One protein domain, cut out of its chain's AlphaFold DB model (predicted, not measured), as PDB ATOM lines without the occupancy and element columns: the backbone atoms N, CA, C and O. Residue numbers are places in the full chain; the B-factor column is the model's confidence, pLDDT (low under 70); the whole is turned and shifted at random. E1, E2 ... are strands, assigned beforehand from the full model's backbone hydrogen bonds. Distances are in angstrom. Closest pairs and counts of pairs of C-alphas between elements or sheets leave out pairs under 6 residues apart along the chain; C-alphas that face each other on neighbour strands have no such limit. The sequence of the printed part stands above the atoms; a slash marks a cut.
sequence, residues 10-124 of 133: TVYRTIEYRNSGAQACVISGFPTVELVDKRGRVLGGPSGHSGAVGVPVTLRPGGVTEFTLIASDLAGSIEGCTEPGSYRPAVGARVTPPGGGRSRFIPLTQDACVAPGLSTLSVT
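This is residues 10 to 124 of the 133 residues of an uncharacterized protein of Frankia sp. CcI49 (UniProt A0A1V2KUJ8). The domain is an elongated sandwich of two small three-stranded sheets, E3 - E6 - E7 and E1 - E5 - E8, only partly face to face. The long strands E6 and E7 bend sharply in the one sheet, and a small ladder of two short strands, E2 and E4, lies at one end of the long axis, while the loop of residues 73 to 86 lies at the other. The printed part has 115 residues with eight named strands, E1 to E8 in order along the chain, and no named helix; each sheet is antiparallel. The class is all strand, though under half of the residues, 52 of 115, are in named elements. The whole is compact, with a radius of gyration of the C-alphas of 15.0 A, and spans 50 by 30 by 20 A.

E6, residues 87 to 96, begins at C-alpha 87 (21.197, -20.382, 37.427) and is 22.8 A long. E7, residues 104 to 113, is 20.9 A long, and E3 is residues 32 to 36. E1, residues 10 to 18, begins at C-alpha 10 (30.904, -9.804, 27.685) and measures 25.7 A; E5, residues 64 to 72, measures 26.0 A. E8, residues 121 to 123, ends at C-alpha 123 (25.348, -0.031, 33.031). E2 is residues 25 to 27 and E4 residues 57 to 59.

E6 is the inner strand between the edge strands E3 and E7. E6 and E7 form a hairpin, with N 90 and O 110 2.8 A apart, within hydrogen-bond range. E6 bends by 76 degrees at residue 91 and E7 by 93 degrees at residue 110. E3 is antiparallel to E6, with N 34 and O 94 at 2.9 A. In the sandwich, two sheets face to face, the facing parts are 10.4 A centre to centre and the strands of the one stand at 10 degrees to those of the other. Between the sheets, the closest C-alphas of E3 and E8 are those of Val 33 and Leu 121, 7.2 A apart; E5 and E7 are near each other, and E1 and E7 are apart. E5 is antiparallel to E1, with N 13 and O 69 at 2.8 A, and to E8, with N 70 and O 122 at 2.8 A. E2 and E4 are antiparallel, with N 27 and O 57 at 2.9 A. Residues 48 to 49 pair in parallel with residues 122 to 123 of E8.

The two C-alphas farthest apart are those of Gln 23 and Pro 84, 50.1 A. The printed part has no cut. The links E3 to E4, of 20 residues, and E5 to E6, of 14, are long. The mean pLDDT of the printed part is 90.4, and no printed residue is under 70.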
ATOM      1  N   THR A  10      31.619 -11.020  27.285       84.88
ATOM      2  CA  THR A  10      30.904  -9.804  27.685       84.88
ATOM      3  C   THR A  10      30.336  -9.141  26.446       84.88
ATOM      4  O   THR A  10      31.069  -8.819  25.511       84.88
ATOM      5  N   VAL A  11      29.027  -8.935  26.448       86.12
ATOM      6  CA  VAL A  11      28.290  -8.263  25.387       86.12
ATOM      7  C   VAL A  11      28.017  -6.827  25.810       86.12
ATOM      8  O   VAL A  11      27.581  -6.554  26.929       86.12
ATOM      9  N   TYR A  12      28.246  -5.906  24.882       89.81
ATOM     10  CA  TYR A  12      27.952  -4.489  25.043       89.81
ATOM     11  C   TYR A  12      26.761  -4.130  24.169       89.81
ATOM     12  O   TYR A  12      26.756  -4.430  22.977       89.81
ATOM     13  N   ARG A  13      25.742  -3.505  24.755       90.94
ATOM     14  CA  ARG A  13      24.563  -3.037  24.026       90.94
ATOM     15  C   ARG A  13      24.308  -1.575  24.329       90.94
ATOM     16  O   ARG A  13      24.117  -1.215  25.486       90.94
ATOM     17  N   THR A  14      24.262  -0.755  23.293       93.00
ATOM     18  CA  THR A  14      23.807   0.631  23.408       93.00
ATOM     19  C   THR A  14      22.284   0.657  23.385       93.00
ATOM     20  O   THR A  14      21.659   0.012  22.542       93.00
ATOM     21  N   ILE A  15      21.681   1.350  24.347       92.19
ATOM     22  CA  ILE A  15      20.230   1.477  24.483       92.19
ATOM     23  C   ILE A  15      19.870   2.956  24.415       92.19
ATOM     24  O   ILE A  15      20.331   3.753  25.234       92.19
ATOM     25  N   GLU A  16      19.002   3.298  23.466       92.56
ATOM     26  CA  GLU A  16      18.457   4.642  23.302       92.56
ATOM     27  C   GLU A  16      17.241   4.878  24.210       92.56
ATOM     28  O   GLU A  16      16.269   4.116  24.220       92.56
ATOM     29  N   TYR A  17      17.249   6.006  24.913       90.56
ATOM     30  CA  TYR A  17      16.070   6.614  25.512       90.56
ATOM     31  C   TYR A  17      15.624   7.809  24.690       90.56
ATOM     32  O   TYR A  17      16.377   8.761  24.498       90.56
ATOM     33  N   ARG A  18      14.354   7.800  24.287       91.50
ATOM     34  CA  ARG A  18      13.718   8.906  23.575       91.50
ATOM     35  C   ARG A  18      12.661   9.575  24.440       91.50
ATOM     36  O   ARG A  18      11.792   8.899  24.991       91.50
ATOM     37  N   ASN A  19      12.679  10.903  24.489       91.81
ATOM     38  CA  ASN A  19      11.569  11.669  25.038       91.81
ATOM     39  C   ASN A  19      10.394  11.656  24.044       91.81
ATOM     40  O   ASN A  19      10.418  12.358  23.034       91.81
ATOM     41  N   SER A  20       9.369  10.851  24.323       90.81
ATOM     42  CA  SER A  20       8.133  10.778  23.530       90.81
ATOM     43  C   SER A  20       7.035  11.743  23.994       90.81
ATOM     44  O   SER A  20       5.929  11.714  23.457       90.81
ATOM     45  N   GLY A  21       7.308  12.577  25.000       91.12
ATOM     46  CA  GLY A  21       6.381  13.590  25.493       91.12
ATOM     47  C   GLY A  21       6.432  14.892  24.690       91.12
ATOM     48  O   GLY A  21       7.319  15.115  23.868       91.12
ATOM     49  N   ALA A  22       5.482  15.786  24.974       95.06
ATOM     50  CA  ALA A  22       5.396  17.113  24.356       95.06
ATOM     51  C   ALA A  22       6.222  18.196  25.083       95.06
ATOM     52  O   ALA A  22       6.324  19.321  24.601       95.06
ATOM     53  N   GLN A  23       6.816  17.874  26.235       96.12
ATOM     54  CA  GLN A  23       7.619  18.791  27.050       96.12
ATOM     55  C   GLN A  23       9.056  18.293  27.184       96.12
ATOM     56  O   GLN A  23       9.317  17.094  27.084       96.12
ATOM     57  N   ALA A  24       9.990  19.216  27.420       95.00
ATOM     58  CA  ALA A  24      11.361  18.844  27.738       95.00
ATOM     59  C   ALA A  24      11.427  18.138  29.102       95.00
ATOM     60  O   ALA A  24      10.710  18.511  30.030       95.00
ATOM     61  N   CYS A  25      12.301  17.142  29.230       92.38
ATOM     62  CA  CYS A  25      12.572  16.450  30.488       92.38
ATOM     63  C   CYS A  25      14.077  16.366  30.751       92.38
ATOM     64  O   CYS A  25      14.886  16.457  29.828       92.38
ATOM     65  N   VAL A  26      14.453  16.204  32.018       93.69
ATOM     66  CA  VAL A  26      15.846  16.009  32.432       93.69
ATOM     67  C   VAL A  26      16.001  14.582  32.936       93.69
ATOM     68  O   VAL A  26      15.199  14.123  33.748       93.69
ATOM     69  N   ILE A  27      17.025  13.886  32.452       92.69
ATOM     70  CA  ILE A  27      17.367  12.517  32.843       92.69
ATOM     71  C   ILE A  27      18.825  12.488  33.308       92.69
ATOM     72  O   ILE A  27      19.701  13.086  32.688       92.69
ATOM     73  N   SER A  28      19.090  11.848  34.443       94.69
ATOM     74  CA  SER A  28      20.423  11.797  35.046       94.69
ATOM     75  C   SER A  28      20.576  10.531  35.870       94.69
ATOM     76  O   SER A  28      19.633  10.120  36.544       94.69
ATOM     77  N   GLY A  29      21.764   9.936  35.836       95.44
ATOM     78  CA  GLY A  29      22.079   8.745  36.609       95.44
ATOM     79  C   GLY A  29      22.107   7.461  35.793       95.44
ATOM     80  O   GLY A  29      22.137   7.466  34.561       95.44
ATOM     81  N   PHE A  30      22.111   6.350  36.520       96.50
ATOM     82  CA  PHE A  30      22.177   5.007  35.965       96.50
ATOM     83  C   PHE A  30      20.770   4.415  35.860       96.50
ATOM     84  O   PHE A  30      19.998   4.507  36.820       96.50
ATOM     85  N   PRO A  31      20.400   3.824  34.715       95.69
ATOM     86  CA  PRO A  31      19.198   3.009  34.650       95.69
ATOM     87  C   PRO A  31      19.375   1.747  35.498       95.69
ATOM     88  O   PRO A  31      20.487   1.290  35.741       95.69
ATOM     89  N   THR A  32      18.275   1.142  35.925       96.88
ATOM     90  CA  THR A  32      18.320  -0.175  36.570       96.88
ATOM     91  C   THR A  32      17.945  -1.232  35.546       96.88
ATOM     92  O   THR A  32      16.869  -1.151  34.954       96.88
ATOM     93  N   VAL A  33      18.817  -2.215  35.327       96.62
ATOM     94  CA  VAL A  33      18.552  -3.346  34.432       96.62
ATOM     95  C   VAL A  33      18.567  -4.646  35.220       96.62
ATOM     96  O   VAL A  33      19.491  -4.909  35.981       96.62
ATOM     97  N   GLU A  34      17.539  -5.462  35.032       95.75
ATOM     98  CA  GLU A  34      17.358  -6.742  35.716       95.75
ATOM     99  C   GLU A  34      17.058  -7.825  34.682       95.75
ATOM    100  O   GLU A  34      16.235  -7.614  33.788       95.75
ATOM    101  N   LEU A  35      17.688  -8.992  34.796       94.81
ATOM    102  CA  LEU A  35      17.352 -10.137  33.949       94.81
ATOM    103  C   LEU A  35      15.999 -10.700  34.360       94.81
ATOM    104  O   LEU A  35      15.651 -10.693  35.540       94.81
ATOM    105  N   VAL A  36      15.228 -11.200  33.398       95.19
ATOM    106  CA  VAL A  36      13.931 -11.816  33.678       95.19
ATOM    107  C   VAL A  36      13.730 -13.131  32.930       95.19
ATOM    108  O   VAL A  36      14.211 -13.331  31.811       95.19
ATOM    109  N   ASP A  37      12.973 -14.030  33.557       93.94
ATOM    110  CA  ASP A  37      12.524 -15.276  32.942       93.94
ATOM    111  C   ASP A  37      11.328 -15.062  31.993       93.94
ATOM    112  O   ASP A  37      10.764 -13.971  31.874       93.94
ATOM    113  N   LYS A  38      10.883 -16.139  31.336       93.19
ATOM    114  CA  LYS A  38       9.725 -16.129  30.419       93.19
ATOM    115  C   LYS A  38       8.394 -15.708  31.051       93.19
ATOM    116  O   LYS A  38       7.435 -15.454  30.331       93.19
ATOM    117  N   ARG A  39       8.302 -15.693  32.382       92.56
ATOM    118  CA  ARG A  39       7.126 -15.246  33.143       92.56
ATOM    119  C   ARG A  39       7.294 -13.799  33.623       92.56
ATOM    120  O   ARG A  39       6.427 -13.309  34.339       92.56
ATOM    121  N   GLY A  40       8.391 -13.131  33.252       91.31
ATOM    122  CA  GLY A  40       8.726 -11.768  33.658       91.31
ATOM    123  C   GLY A  40       9.275 -11.656  35.082       91.31
ATOM    124  O   GLY A  40       9.345 -10.547  35.615       91.31
ATOM    125  N   ARG A  41       9.640 -12.773  35.724       93.06
ATOM    126  CA  ARG A  41      10.201 -12.756  37.082       93.06
ATOM    127  C   ARG A  41      11.676 -12.406  37.025       93.06
ATOM    128  O   ARG A  41      12.385 -12.941  36.179       93.06
ATOM    129  N   VAL A  42      12.115 -11.549  37.943       93.75
ATOM    130  CA  VAL A  42      13.522 -11.157  38.059       93.75
ATOM    131  C   VAL A  42      14.382 -12.359  38.412       93.75
ATOM    132  O   VAL A  42      14.031 -13.150  39.288       93.75
ATOM    133  N   LEU A  43      15.504 -12.461  37.714       91.94
ATOM    134  CA  LEU A  43      16.597 -13.366  37.997       91.94
ATOM    135  C   LEU A  43      17.790 -12.516  38.428       91.94
ATOM    136  O   LEU A  43      18.164 -11.570  37.735       91.94
ATOM    137  N   GLY A  44      18.388 -12.875  39.556       90.44
ATOM    138  CA  GLY A  44      19.592 -12.218  40.035       90.44
ATOM    139  C   GLY A  44      19.325 -10.885  40.727       90.44
ATOM    140  O   GLY A  44      18.190 -10.548  41.073       90.44
ATOM    141  N   GLY A  45      20.406 -10.145  40.937       92.25
ATOM    142  CA  GLY A  45      20.378  -8.765  41.401       92.25
ATOM    143  C   GLY A  45      20.261  -7.739  40.269       92.25
ATOM    144  O   GLY A  45      20.418  -8.075  39.092       92.25
ATOM    145  N   PRO A  46      20.011  -6.465  40.616       94.56
ATOM    146  CA  PRO A  46      19.989  -5.372  39.652       94.56
ATOM    147  C   PRO A  46      21.381  -5.106  39.067       94.56
ATOM    148  O   PRO A  46      22.404  -5.487  39.635       94.56
ATOM    149  N   SER A  47      21.438  -4.425  37.927       95.12
ATOM    150  CA  SER A  47      22.691  -4.000  37.303       95.12
ATOM    151  C   SER A  47      23.537  -3.126  38.228       95.12
ATOM    152  O   SER A  47      23.028  -2.174  38.821       95.12
ATOM    153  N   GLY A  48      24.842  -3.395  38.273       95.44
ATOM    154  CA  GLY A  48      25.824  -2.486  38.859       95.44
ATOM    155  C   GLY A  48      26.055  -1.235  38.004       95.44
ATOM    156  O   GLY A  48      25.536  -1.100  36.892       95.44
ATOM    157  N   HIS A  49      26.867  -0.314  38.516       95.06
ATOM    158  CA  HIS A  49      27.236   0.916  37.815       95.06
ATOM    159  C   HIS A  49      28.645   0.807  37.231       95.06
ATOM    160  O   HIS A  49      29.565   0.315  37.881       95.06
ATOM    161  N   SER A  50      28.821   1.308  36.012       93.88
ATOM    162  CA  SER A  50      30.099   1.366  35.314       93.88
ATOM    163  C   SER A  50      30.423   2.809  34.932       93.88
ATOM    164  O   SER A  50      29.677   3.451  34.193       93.88
ATOM    165  N   GLY A  51      31.554   3.314  35.423       90.38
ATOM    166  CA  GLY A  51      31.991   4.690  35.179       90.38
ATOM    167  C   GLY A  51      31.314   5.728  36.081       90.38
ATOM    168  O   GLY A  51      30.671   5.400  37.079       90.38
ATOM    169  N   ALA A  52      31.508   7.003  35.744       88.50
ATOM    170  CA  ALA A  52      30.952   8.129  36.488       88.50
ATOM    171  C   ALA A  52      29.502   8.431  36.071       88.50
ATOM    172  O   ALA A  52      29.086   8.131  34.956       88.50
ATOM    173  N   VAL A  53      28.746   9.071  36.970       84.69
ATOM    174  CA  VAL A  53      27.326   9.420  36.766       84.69
ATOM    175  C   VAL A  53      27.095  10.459  35.654       84.69
ATOM    176  O   VAL A  53      25.980  10.595  35.155       84.69
ATOM    177  N   GLY A  54      28.144  11.180  35.252       81.44
ATOM    178  CA  GLY A  54      28.066  12.227  34.237       81.44
ATOM    179  C   GLY A  54      27.234  13.437  34.669       81.44
ATOM    180  O   GLY A  54      26.905  13.617  35.843       81.44
ATOM    181  N   VAL A  55      26.909  14.291  33.698       88.38
ATOM    182  CA  VAL A  55      26.028  15.453  33.888       88.38
ATOM    183  C   VAL A  55      24.592  15.120  33.463       88.38
ATOM    184  O   VAL A  55      24.402  14.315  32.551       88.38
ATOM    185  N   PRO A  56      23.563  15.732  34.079       92.88
ATOM    186  CA  PRO A  56      22.182  15.578  33.632       92.88
ATOM    187  C   PRO A  56      21.992  15.939  32.154       92.88
ATOM    188  O   PRO A  56      22.488  16.962  31.682       92.88
ATOM    189  N   VAL A  57      21.209  15.134  31.439       93.56
ATOM    190  CA  VAL A  57      20.872  15.348  30.029       93.56
ATOM    191  C   VAL A  57      19.467  15.935  29.932       93.56
ATOM    192  O   VAL A  57      18.507  15.360  30.440       93.56
ATOM    193  N   THR A  58      19.329  17.077  29.256       95.12
ATOM    194  CA  THR A  58      18.015  17.660  28.942       95.12
ATOM    195  C   THR A  58      17.547  17.182  27.572       95.12
ATOM    196  O   THR A  58      18.158  17.500  26.554       95.12
ATOM    197  N   LEU A  59      16.434  16.456  27.534       94.00
ATOM    198  CA  LEU A  59      15.807  15.960  26.317       94.00
ATOM    199  C   LEU A  59      14.600  16.820  25.956       94.00
ATOM    200  O   LEU A  59      13.575  16.792  26.635       94.00
ATOM    201  N   ARG A  60      14.687  17.547  24.843       96.19
ATOM    202  CA  ARG A  60      13.514  18.167  24.200       96.19
ATOM    203  C   ARG A  60      12.563  17.086  23.654       96.19
ATOM    204  O   ARG A  60      12.997  15.942  23.516       96.19
ATOM    205  N   PRO A  61      11.300  17.414  23.320       96.88
ATOM    206  CA  PRO A  61      10.409  16.488  22.617       96.88
ATOM    207  C   PRO A  61      11.100  15.839  21.412       96.88
ATOM    208  O   PRO A  61      11.708  16.530  20.597       96.88
ATOM    209  N   GLY A  62      11.068  14.509  21.337       95.31
ATOM    210  CA  GLY A  62      11.750  13.713  20.313       95.31
ATOM    211  C   GLY A  62      13.256  13.503  20.527       95.31
ATOM    212  O   GLY A  62      13.838  12.674  19.828       95.31
ATOM    213  N   GLY A  63      13.878  14.199  21.483       94.56
ATOM    214  CA  GLY A  63      15.301  14.088  21.806       94.56
ATOM    215  C   GLY A  63      15.685  12.708  22.336       94.56
ATOM    216  O   GLY A  63      14.861  12.014  22.939       94.56
ATOM    217  N   VAL A  64      16.945  12.329  22.114       93.44
ATOM    218  CA  VAL A  64      17.497  11.014  22.463       93.44
ATOM    219  C   VAL A  64      18.720  11.165  23.361       93.44
ATOM    220  O   VAL A  64      19.500  12.104  23.215       93.44
ATOM    221  N   THR A  65      18.877  10.234  24.290       93.00
ATOM    222  CA  THR A  65      20.136   9.954  24.983       93.00
ATOM    223  C   THR A  65      20.362   8.453  24.998       93.00
ATOM    224  O   THR A  65      19.439   7.682  24.746       93.00
ATOM    225  N   GLU A  66      21.569   8.030  25.326       93.69
ATOM    226  CA  GLU A  66      21.963   6.630  25.297       93.69
ATOM    227  C   GLU A  66      22.676   6.241  26.582       93.69
ATOM    228  O   GLU A  66      23.215   7.086  27.300       93.69
ATOM    229  N   PHE A  67      22.686   4.944  26.856       94.06
ATOM    230  CA  PHE A  67      23.581   4.323  27.821       94.06
ATOM    231  C   PHE A  67      24.039   2.967  27.282       94.06
ATOM    232  O   PHE A  67      23.415   2.386  26.390       94.06
ATOM    233  N   THR A  68      25.121   2.434  27.836       94.56
ATOM    234  CA  THR A  68      25.629   1.107  27.503       94.56
ATOM    235  C   THR A  68      25.246   0.117  28.597       94.56
ATOM    236  O   THR A  68      25.621   0.288  29.755       94.56
ATOM    237  N   LEU A  69      24.540  -0.946  28.217       94.19
ATOM    238  CA  LEU A  69      24.398  -2.171  28.994       94.19
ATOM    239  C   LEU A  69      25.599  -3.081  28.736       94.19
ATOM    240  O   LEU A  69      25.938  -3.384  27.593       94.19
ATOM    241  N   ILE A  70      26.215  -3.526  29.818       93.25
ATOM    242  CA  ILE A  70      27.321  -4.472  29.867       93.25
ATOM    243  C   ILE A  70      26.756  -5.755  30.465       93.25
ATOM    244  O   ILE A  70      26.352  -5.765  31.627       93.25
ATOM    245  N   ALA A  71      26.687  -6.813  29.668       90.25
ATOM    246  CA  ALA A  71      26.144  -8.095  30.084       90.25
ATOM    247  C   ALA A  71      27.231  -9.161  29.969       90.25
ATOM    248  O   ALA A  71      27.744  -9.402  28.876       90.25
ATOM    249  N   SER A  72      27.610  -9.762  31.091       86.50
ATOM    250  CA  SER A  72      28.641 -10.796  31.132       86.50
ATOM    251  C   SER A  72      27.998 -12.169  31.304       86.50
ATOM    252  O   SER A  72      27.236 -12.391  32.245       86.50
ATOM    253  N   ASP A  73      28.318 -13.103  30.415       79.56
ATOM    254  CA  ASP A  73      27.855 -14.485  30.518       79.56
ATOM    255  C   ASP A  73      28.787 -15.269  31.449       79.56
ATOM    256  O   ASP A  73      29.724 -15.947  31.030       79.56
ATOM    257  N   LEU A  74      28.603 -15.033  32.747       76.38
ATOM    258  CA  LEU A  74      29.410 -15.612  33.827       76.38
ATOM    259  C   LEU A  74      28.570 -16.463  34.790       76.38
ATOM    260  O   LEU A  74      29.074 -16.907  35.826       76.38
ATOM    261  N   ALA A  75      27.291 -16.692  34.485       70.75
ATOM    262  CA  ALA A  75      26.472 -17.613  35.268       70.75
ATOM    263  C   ALA A  75      27.103 -19.021  35.235       70.75
ATOM    264  O   ALA A  75      27.679 -19.429  34.231       70.75
ATOM    265  N   GLY A  76      27.097 -19.736  36.364       70.81
ATOM    266  CA  GLY A  76      27.848 -20.993  36.505       70.81
ATOM    267  C   GLY A  76      29.333 -20.819  36.852       70.81
ATOM    268  O   GLY A  76      29.950 -21.768  37.324       70.81
ATOM    269  N   SER A  77      29.903 -19.618  36.673       75.38
ATOM    270  CA  SER A  77      31.315 -19.306  36.968       75.38
ATOM    271  C   SER A  77      31.504 -18.323  38.132       75.38
ATOM    272  O   SER A  77      32.630 -18.084  38.562       75.38
ATOM    273  N   ILE A  78      30.415 -17.744  38.645       78.12
ATOM    274  CA  ILE A  78      30.422 -16.827  39.794       78.12
ATOM    275  C   ILE A  78      30.176 -17.610  41.082       78.12
ATOM    276  O   ILE A  78      29.258 -18.428  41.153       78.12
ATOM    277  N   GLU A  79      30.965 -17.321  42.117       78.25
ATOM    278  CA  GLU A  79      30.793 -17.882  43.459       78.25
ATOM    279  C   GLU A  79      29.363 -17.651  43.986       78.25
ATOM    280  O   GLU A  79      28.804 -16.562  43.870       78.25
ATOM    281  N   GLY A  80      28.734 -18.700  44.525       80.06
ATOM    282  CA  GLY A  80      27.314 -18.676  44.912       80.06
ATOM    283  C   GLY A  80      26.331 -18.880  43.750       80.06
ATOM    284  O   GLY A  80      25.118 -18.833  43.947       80.06
ATOM    285  N   CYS A  81      26.837 -19.128  42.540       85.38
ATOM    286  CA  CYS A  81      26.058 -19.401  41.335       85.38
ATOM    287  C   CYS A  81      26.690 -20.512  40.472       85.38
ATOM    288  O   CYS A  81      26.513 -20.535  39.256       85.38
ATOM    289  N   THR A  82      27.419 -21.441  41.090       84.06
ATOM    290  CA  THR A  82      28.114 -22.550  40.412       84.06
ATOM    291  C   THR A  82      27.378 -23.890  40.506       84.06
ATOM    292  O   THR A  82      27.721 -24.838  39.802       84.06
ATOM    293  N   GLU A  83      26.370 -24.000  41.373       84.25
ATOM    294  CA  GLU A  83      25.678 -25.259  41.642       84.25
ATOM    295  C   GLU A  83      24.597 -25.568  40.589       84.25
ATOM    296  O   GLU A  83      23.905 -24.669  40.098       84.25
ATOM    297  N   PRO A  84      24.353 -26.850  40.260       78.62
ATOM    298  CA  PRO A  84      23.227 -27.223  39.416       78.62
ATOM    299  C   PRO A  84      21.917 -26.714  40.021       78.62
ATOM    300  O   PRO A  84      21.517 -27.115  41.110       78.62
ATOM    301  N   GLY A  85      21.223 -25.828  39.311       81.88
ATOM    302  CA  GLY A  85      20.000 -25.222  39.834       81.88
ATOM    303  C   GLY A  85      20.122 -23.754  40.226       81.88
ATOM    304  O   GLY A  85      19.093 -23.077  40.247       81.88
ATOM    305  N   SER A  86      21.339 -23.259  40.477       85.62
ATOM    306  CA  SER A  86      21.576 -21.889  40.948       85.62
ATOM    307  C   SER A  86      21.501 -20.836  39.841       85.62
ATOM    308  O   SER A  86      21.501 -19.642  40.135       85.62
ATOM    309  N   TYR A  87      21.412 -21.253  38.578       89.12
ATOM    310  CA  TYR A  87      21.197 -20.382  37.427       89.12
ATOM    311  C   TYR A  87      20.109 -20.922  36.488       89.12
ATOM    312  O   TYR A  87      19.757 -22.111  36.492       89.12
ATOM    313  N   ARG A  88      19.496 -20.009  35.736       88.75
ATOM    314  CA  ARG A  88      18.392 -20.263  34.803       88.75
ATOM    315  C   ARG A  88      18.528 -19.360  33.578       88.75
ATOM    316  O   ARG A  88      19.011 -18.238  33.727       88.75
ATOM    317  N   PRO A  89      17.995 -19.779  32.421       89.69
ATOM    318  CA  PRO A  89      17.986 -18.931  31.243       89.69
ATOM    319  C   PRO A  89      17.084 -17.712  31.463       89.69
ATOM    320  O   PRO A  89      15.888 -17.841  31.758       89.69
ATOM    321  N   ALA A  90      17.656 -16.525  31.280       92.12
ATOM    322  CA  ALA A  90      16.919 -15.292  31.075       92.12
ATOM    323  C   ALA A  90      16.517 -15.177  29.600       92.12
ATOM    324  O   ALA A  90      17.261 -15.567  28.700       92.12
ATOM    325  N   VAL A  91      15.329 -14.628  29.353       94.31
ATOM    326  CA  VAL A  91      14.836 -14.367  27.985       94.31
ATOM    327  C   VAL A  91      14.776 -12.877  27.662       94.31
ATOM    328  O   VAL A  91      14.493 -12.482  26.529       94.31
ATOM    329  N   GLY A  92      15.034 -12.032  28.656       93.88
ATOM    330  CA  GLY A  92      15.263 -10.622  28.429       93.88
ATOM    331  C   GLY A  92      15.666  -9.861  29.668       93.88
ATOM    332  O   GLY A  92      15.903 -10.428  30.734       93.88
ATOM    333  N   ALA A  93      15.733  -8.549  29.493       94.94
ATOM    334  CA  ALA A  93      16.074  -7.600  30.531       94.94
ATOM    335  C   ALA A  93      14.932  -6.599  30.716       94.94
ATOM    336  O   ALA A  93      14.413  -6.030  29.751       94.94
ATOM    337  N   ARG A  94      14.557  -6.364  31.971       96.44
ATOM    338  CA  ARG A  94      13.715  -5.245  32.378       96.44
ATOM    339  C   ARG A  94      14.611  -4.043  32.639       96.44
ATOM    340  O   ARG A  94      15.460  -4.081  33.517       96.44
ATOM    341  N   VAL A  95      14.396  -2.980  31.882       96.25
ATOM    342  CA  VAL A  95      15.151  -1.731  31.916       96.25
ATOM    343  C   VAL A  95      14.265  -0.644  32.515       96.25
ATOM    344  O   VAL A  95      13.203  -0.345  31.971       96.25
ATOM    345  N   THR A  96      14.690  -0.041  33.618       95.44
ATOM    346  CA  THR A  96      13.981   1.047  34.302       95.44
ATOM    347  C   THR A  96      14.796   2.339  34.193       95.44
ATOM    348  O   THR A  96      15.998   2.304  34.471       95.44
ATOM    349  N   PRO A  97      14.189   3.474  33.793       93.19
ATOM    350  CA  PRO A  97      14.901   4.744  33.694       93.19
ATOM    351  C   PRO A  97      15.516   5.204  35.028       93.19
ATOM    352  O   PRO A  97      14.981   4.877  36.093       93.19
ATOM    353  N   PRO A  98      16.594   6.012  34.985       92.62
ATOM    354  CA  PRO A  98      17.089   6.718  36.161       92.62
ATOM    355  C   PRO A  98      15.983   7.569  36.798       92.62
ATOM    356  O   PRO A  98      15.223   8.235  36.096       92.62
ATOM    357  N   GLY A  99      15.880   7.540  38.128       87.56
ATOM    358  CA  GLY A  99      14.802   8.215  38.865       87.56
ATOM    359  C   GLY A  99      13.464   7.459  38.881       87.56
ATOM    360  O   GLY A  99      12.513   7.924  39.505       87.56
ATOM    361  N   GLY A 100      13.391   6.280  38.253       86.50
ATOM    362  CA  GLY A 100      12.211   5.415  38.248       86.50
ATOM    363  C   GLY A 100      11.258   5.661  37.074       86.50
ATOM    364  O   GLY A 100      11.565   6.361  36.112       86.50
ATOM    365  N   GLY A 101      10.081   5.032  37.130       86.56
ATOM    366  CA  GLY A 101       9.036   5.147  36.109       86.56
ATOM    367  C   GLY A 101       8.712   3.826  35.413       86.56
ATOM    368  O   GLY A 101       8.908   2.741  35.958       86.56
ATOM    369  N   ARG A 102       8.152   3.905  34.199       88.69
ATOM    370  CA  ARG A 102       7.691   2.716  33.466       88.69
ATOM    371  C   ARG A 102       8.874   1.973  32.858       88.69
ATOM    372  O   ARG A 102       9.429   2.442  31.864       88.69
ATOM    373  N   SER A 103       9.171   0.785  33.372       93.62
ATOM    374  CA  SER A 103      10.177  -0.096  32.787       93.62
ATOM    375  C   SER A 103       9.831  -0.513  31.351       93.62
ATOM    376  O   SER A 103       8.673  -0.473  30.910       93.62
ATOM    377  N   ARG A 104      10.849  -0.921  30.599       92.69
ATOM    378  CA  ARG A 104      10.745  -1.525  29.269       92.69
ATOM    379  C   ARG A 104      11.433  -2.876  29.264       92.69
ATOM    380  O   ARG A 104      12.363  -3.102  30.023       92.69
ATOM    381  N   PHE A 105      10.947  -3.771  28.420       93.62
ATOM    382  CA  PHE A 105      11.548  -5.080  28.231       93.62
ATOM    383  C   PHE A 105      12.358  -5.077  26.939       93.62
ATOM    384  O   PHE A 105      11.853  -4.635  25.906       93.62
ATOM    385  N   ILE A 106      13.590  -5.576  27.002       91.75
ATOM    386  CA  ILE A 106      14.436  -5.804  25.831       91.75
ATOM    387  C   ILE A 106      14.783  -7.294  25.721       91.75
ATOM    388  O   ILE A 106      15.102  -7.915  26.740       91.75
ATOM    389  N   PRO A 107      14.751  -7.888  24.514       91.50
ATOM    390  CA  PRO A 107      15.211  -9.257  24.315       91.50
ATOM    391  C   PRO A 107      16.700  -9.379  24.639       91.50
ATOM    392  O   PRO A 107      17.526  -8.661  24.077       91.50
ATOM    393  N   LEU A 108      17.048 -10.293  25.533       88.69
ATOM    394  CA  LEU A 108      18.414 -10.580  25.963       88.69
ATOM    395  C   LEU A 108      18.442 -12.019  26.468       88.69
ATOM    396  O   LEU A 108      17.839 -12.328  27.492       88.69
ATOM    397  N   THR A 109      19.128 -12.882  25.731       87.62
ATOM    398  CA  THR A 109      19.227 -14.303  26.057       87.62
ATOM    399  C   THR A 109      20.598 -14.565  26.652       87.62
ATOM    400  O   THR A 109      21.594 -14.394  25.955       87.62
ATOM    401  N   GLN A 110      20.629 -14.938  27.927       87.00
ATOM    402  CA  GLN A 110      21.824 -15.395  28.639       87.00
ATOM    403  C   GLN A 110      21.406 -16.163  29.893       87.00
ATOM    404  O   GLN A 110      20.264 -16.026  30.345       87.00
ATOM    405  N   ASP A 111      22.320 -16.919  30.491       88.81
ATOM    406  CA  ASP A 111      22.067 -17.509  31.799       88.81
ATOM    407  C   ASP A 111      22.201 -16.465  32.916       88.81
ATOM    408  O   ASP A 111      23.004 -15.531  32.871       88.81
ATOM    409  N   ALA A 112      21.350 -16.601  33.930       89.19
ATOM    410  CA  ALA A 112      21.258 -15.687  35.056       89.19
ATOM    411  C   ALA A 112      21.242 -16.457  36.372       89.19
ATOM    412  O   ALA A 112      20.517 -17.442  36.527       89.19
ATOM    413  N   CYS A 113      21.990 -15.960  37.352       90.44
ATOM    414  CA  CYS A 113      21.953 -16.473  38.713       90.44
ATOM    415  C   CYS A 113      20.577 -16.244  39.342       90.44
ATOM    416  O   CYS A 113      20.005 -15.166  39.221       90.44
ATOM    417  N   VAL A 114      20.047 -17.225  40.067       90.06
ATOM    418  CA  VAL A 114      18.785 -17.096  40.815       90.06
ATOM    419  C   VAL A 114      19.087 -16.670  42.251       90.06
ATOM    420  O   VAL A 114      18.718 -17.337  43.214       90.06
ATOM    421  N   ALA A 115      19.806 -15.559  42.396       86.00
ATOM    422  CA  ALA A 115      20.217 -15.022  43.687       86.00
ATOM    423  C   ALA A 115      20.152 -13.487  43.658       86.00
ATOM    424  O   ALA A 115      20.885 -12.874  42.886       86.00
ATOM    425  N   PRO A 116      19.329 -12.833  44.496       78.25
ATOM    426  CA  PRO A 116      19.064 -11.392  44.401       78.25
ATOM    427  C   PRO A 116      20.291 -10.492  44.639       78.25
ATOM    428  O   PRO A 116      20.241  -9.306  44.336       78.25
ATOM    429  N   GLY A 117      21.385 -11.028  45.186       83.25
ATOM    430  CA  GLY A 117      22.641 -10.298  45.379       83.25
ATOM    431  C   GLY A 117      23.660 -10.461  44.249       83.25
ATOM    432  O   GLY A 117      24.655  -9.744  44.236       83.25
ATOM    433  N   LEU A 118      23.440 -11.389  43.310       86.50
ATOM    434  CA  LEU A 118      24.388 -11.684  42.235       86.50
ATOM    435  C   LEU A 118      23.876 -11.117  40.917       86.50
ATOM    436  O   LEU A 118      22.837 -11.537  40.407       86.50
ATOM    437  N   SER A 119      24.621 -10.168  40.364       87.94
ATOM    438  CA  SER A 119      24.310  -9.531  39.090       87.94
ATOM    439  C   SER A 119      25.472  -9.695  38.129       87.94
ATOM    440  O   SER A 119      26.621  -9.432  38.475       87.94
ATOM    441  N   THR A 120      25.157 -10.107  36.906       89.12
ATOM    442  CA  THR A 120      26.106 -10.158  35.787       89.12
ATOM    443  C   THR A 120      25.940  -8.976  34.836       89.12
ATOM    444  O   THR A 120      26.483  -8.964  33.730       89.12
ATOM    445  N   LEU A 121      25.157  -7.981  35.259       93.81
ATOM    446  CA  LEU A 121      24.863  -6.790  34.490       93.81
ATOM    447  C   LEU A 121      25.553  -5.576  35.102       93.81
ATOM    448  O   LEU A 121      25.614  -5.398  36.318       93.81
ATOM    449  N   SER A 122      26.014  -4.681  34.245       94.88
ATOM    450  CA  SER A 122      26.429  -3.335  34.620       94.88
ATOM    451  C   SER A 122      25.961  -2.341  33.572       94.88
ATOM    452  O   SER A 122      25.773  -2.698  32.411       94.88
ATOM    453  N   VAL A 123      25.763  -1.088  33.959       95.75
ATOM    454  CA  VAL A 123      25.348  -0.031  33.031       95.75
ATOM    455  C   VAL A 123      26.190   1.220  33.195       95.75
ATOM    456  O   VAL A 123      26.644   1.530  34.296       95.75
ATOM    457  N   THR A 124      26.371   1.965  32.110       95.56
ATOM    458  CA  THR A 124      26.831   3.355  32.196       95.56
ATOM    459  C   THR A 124      25.676   4.281  32.569       95.56
ATOM    460  O   THR A 124      24.502   3.906  32.508       95.56
TER     461      THR A 124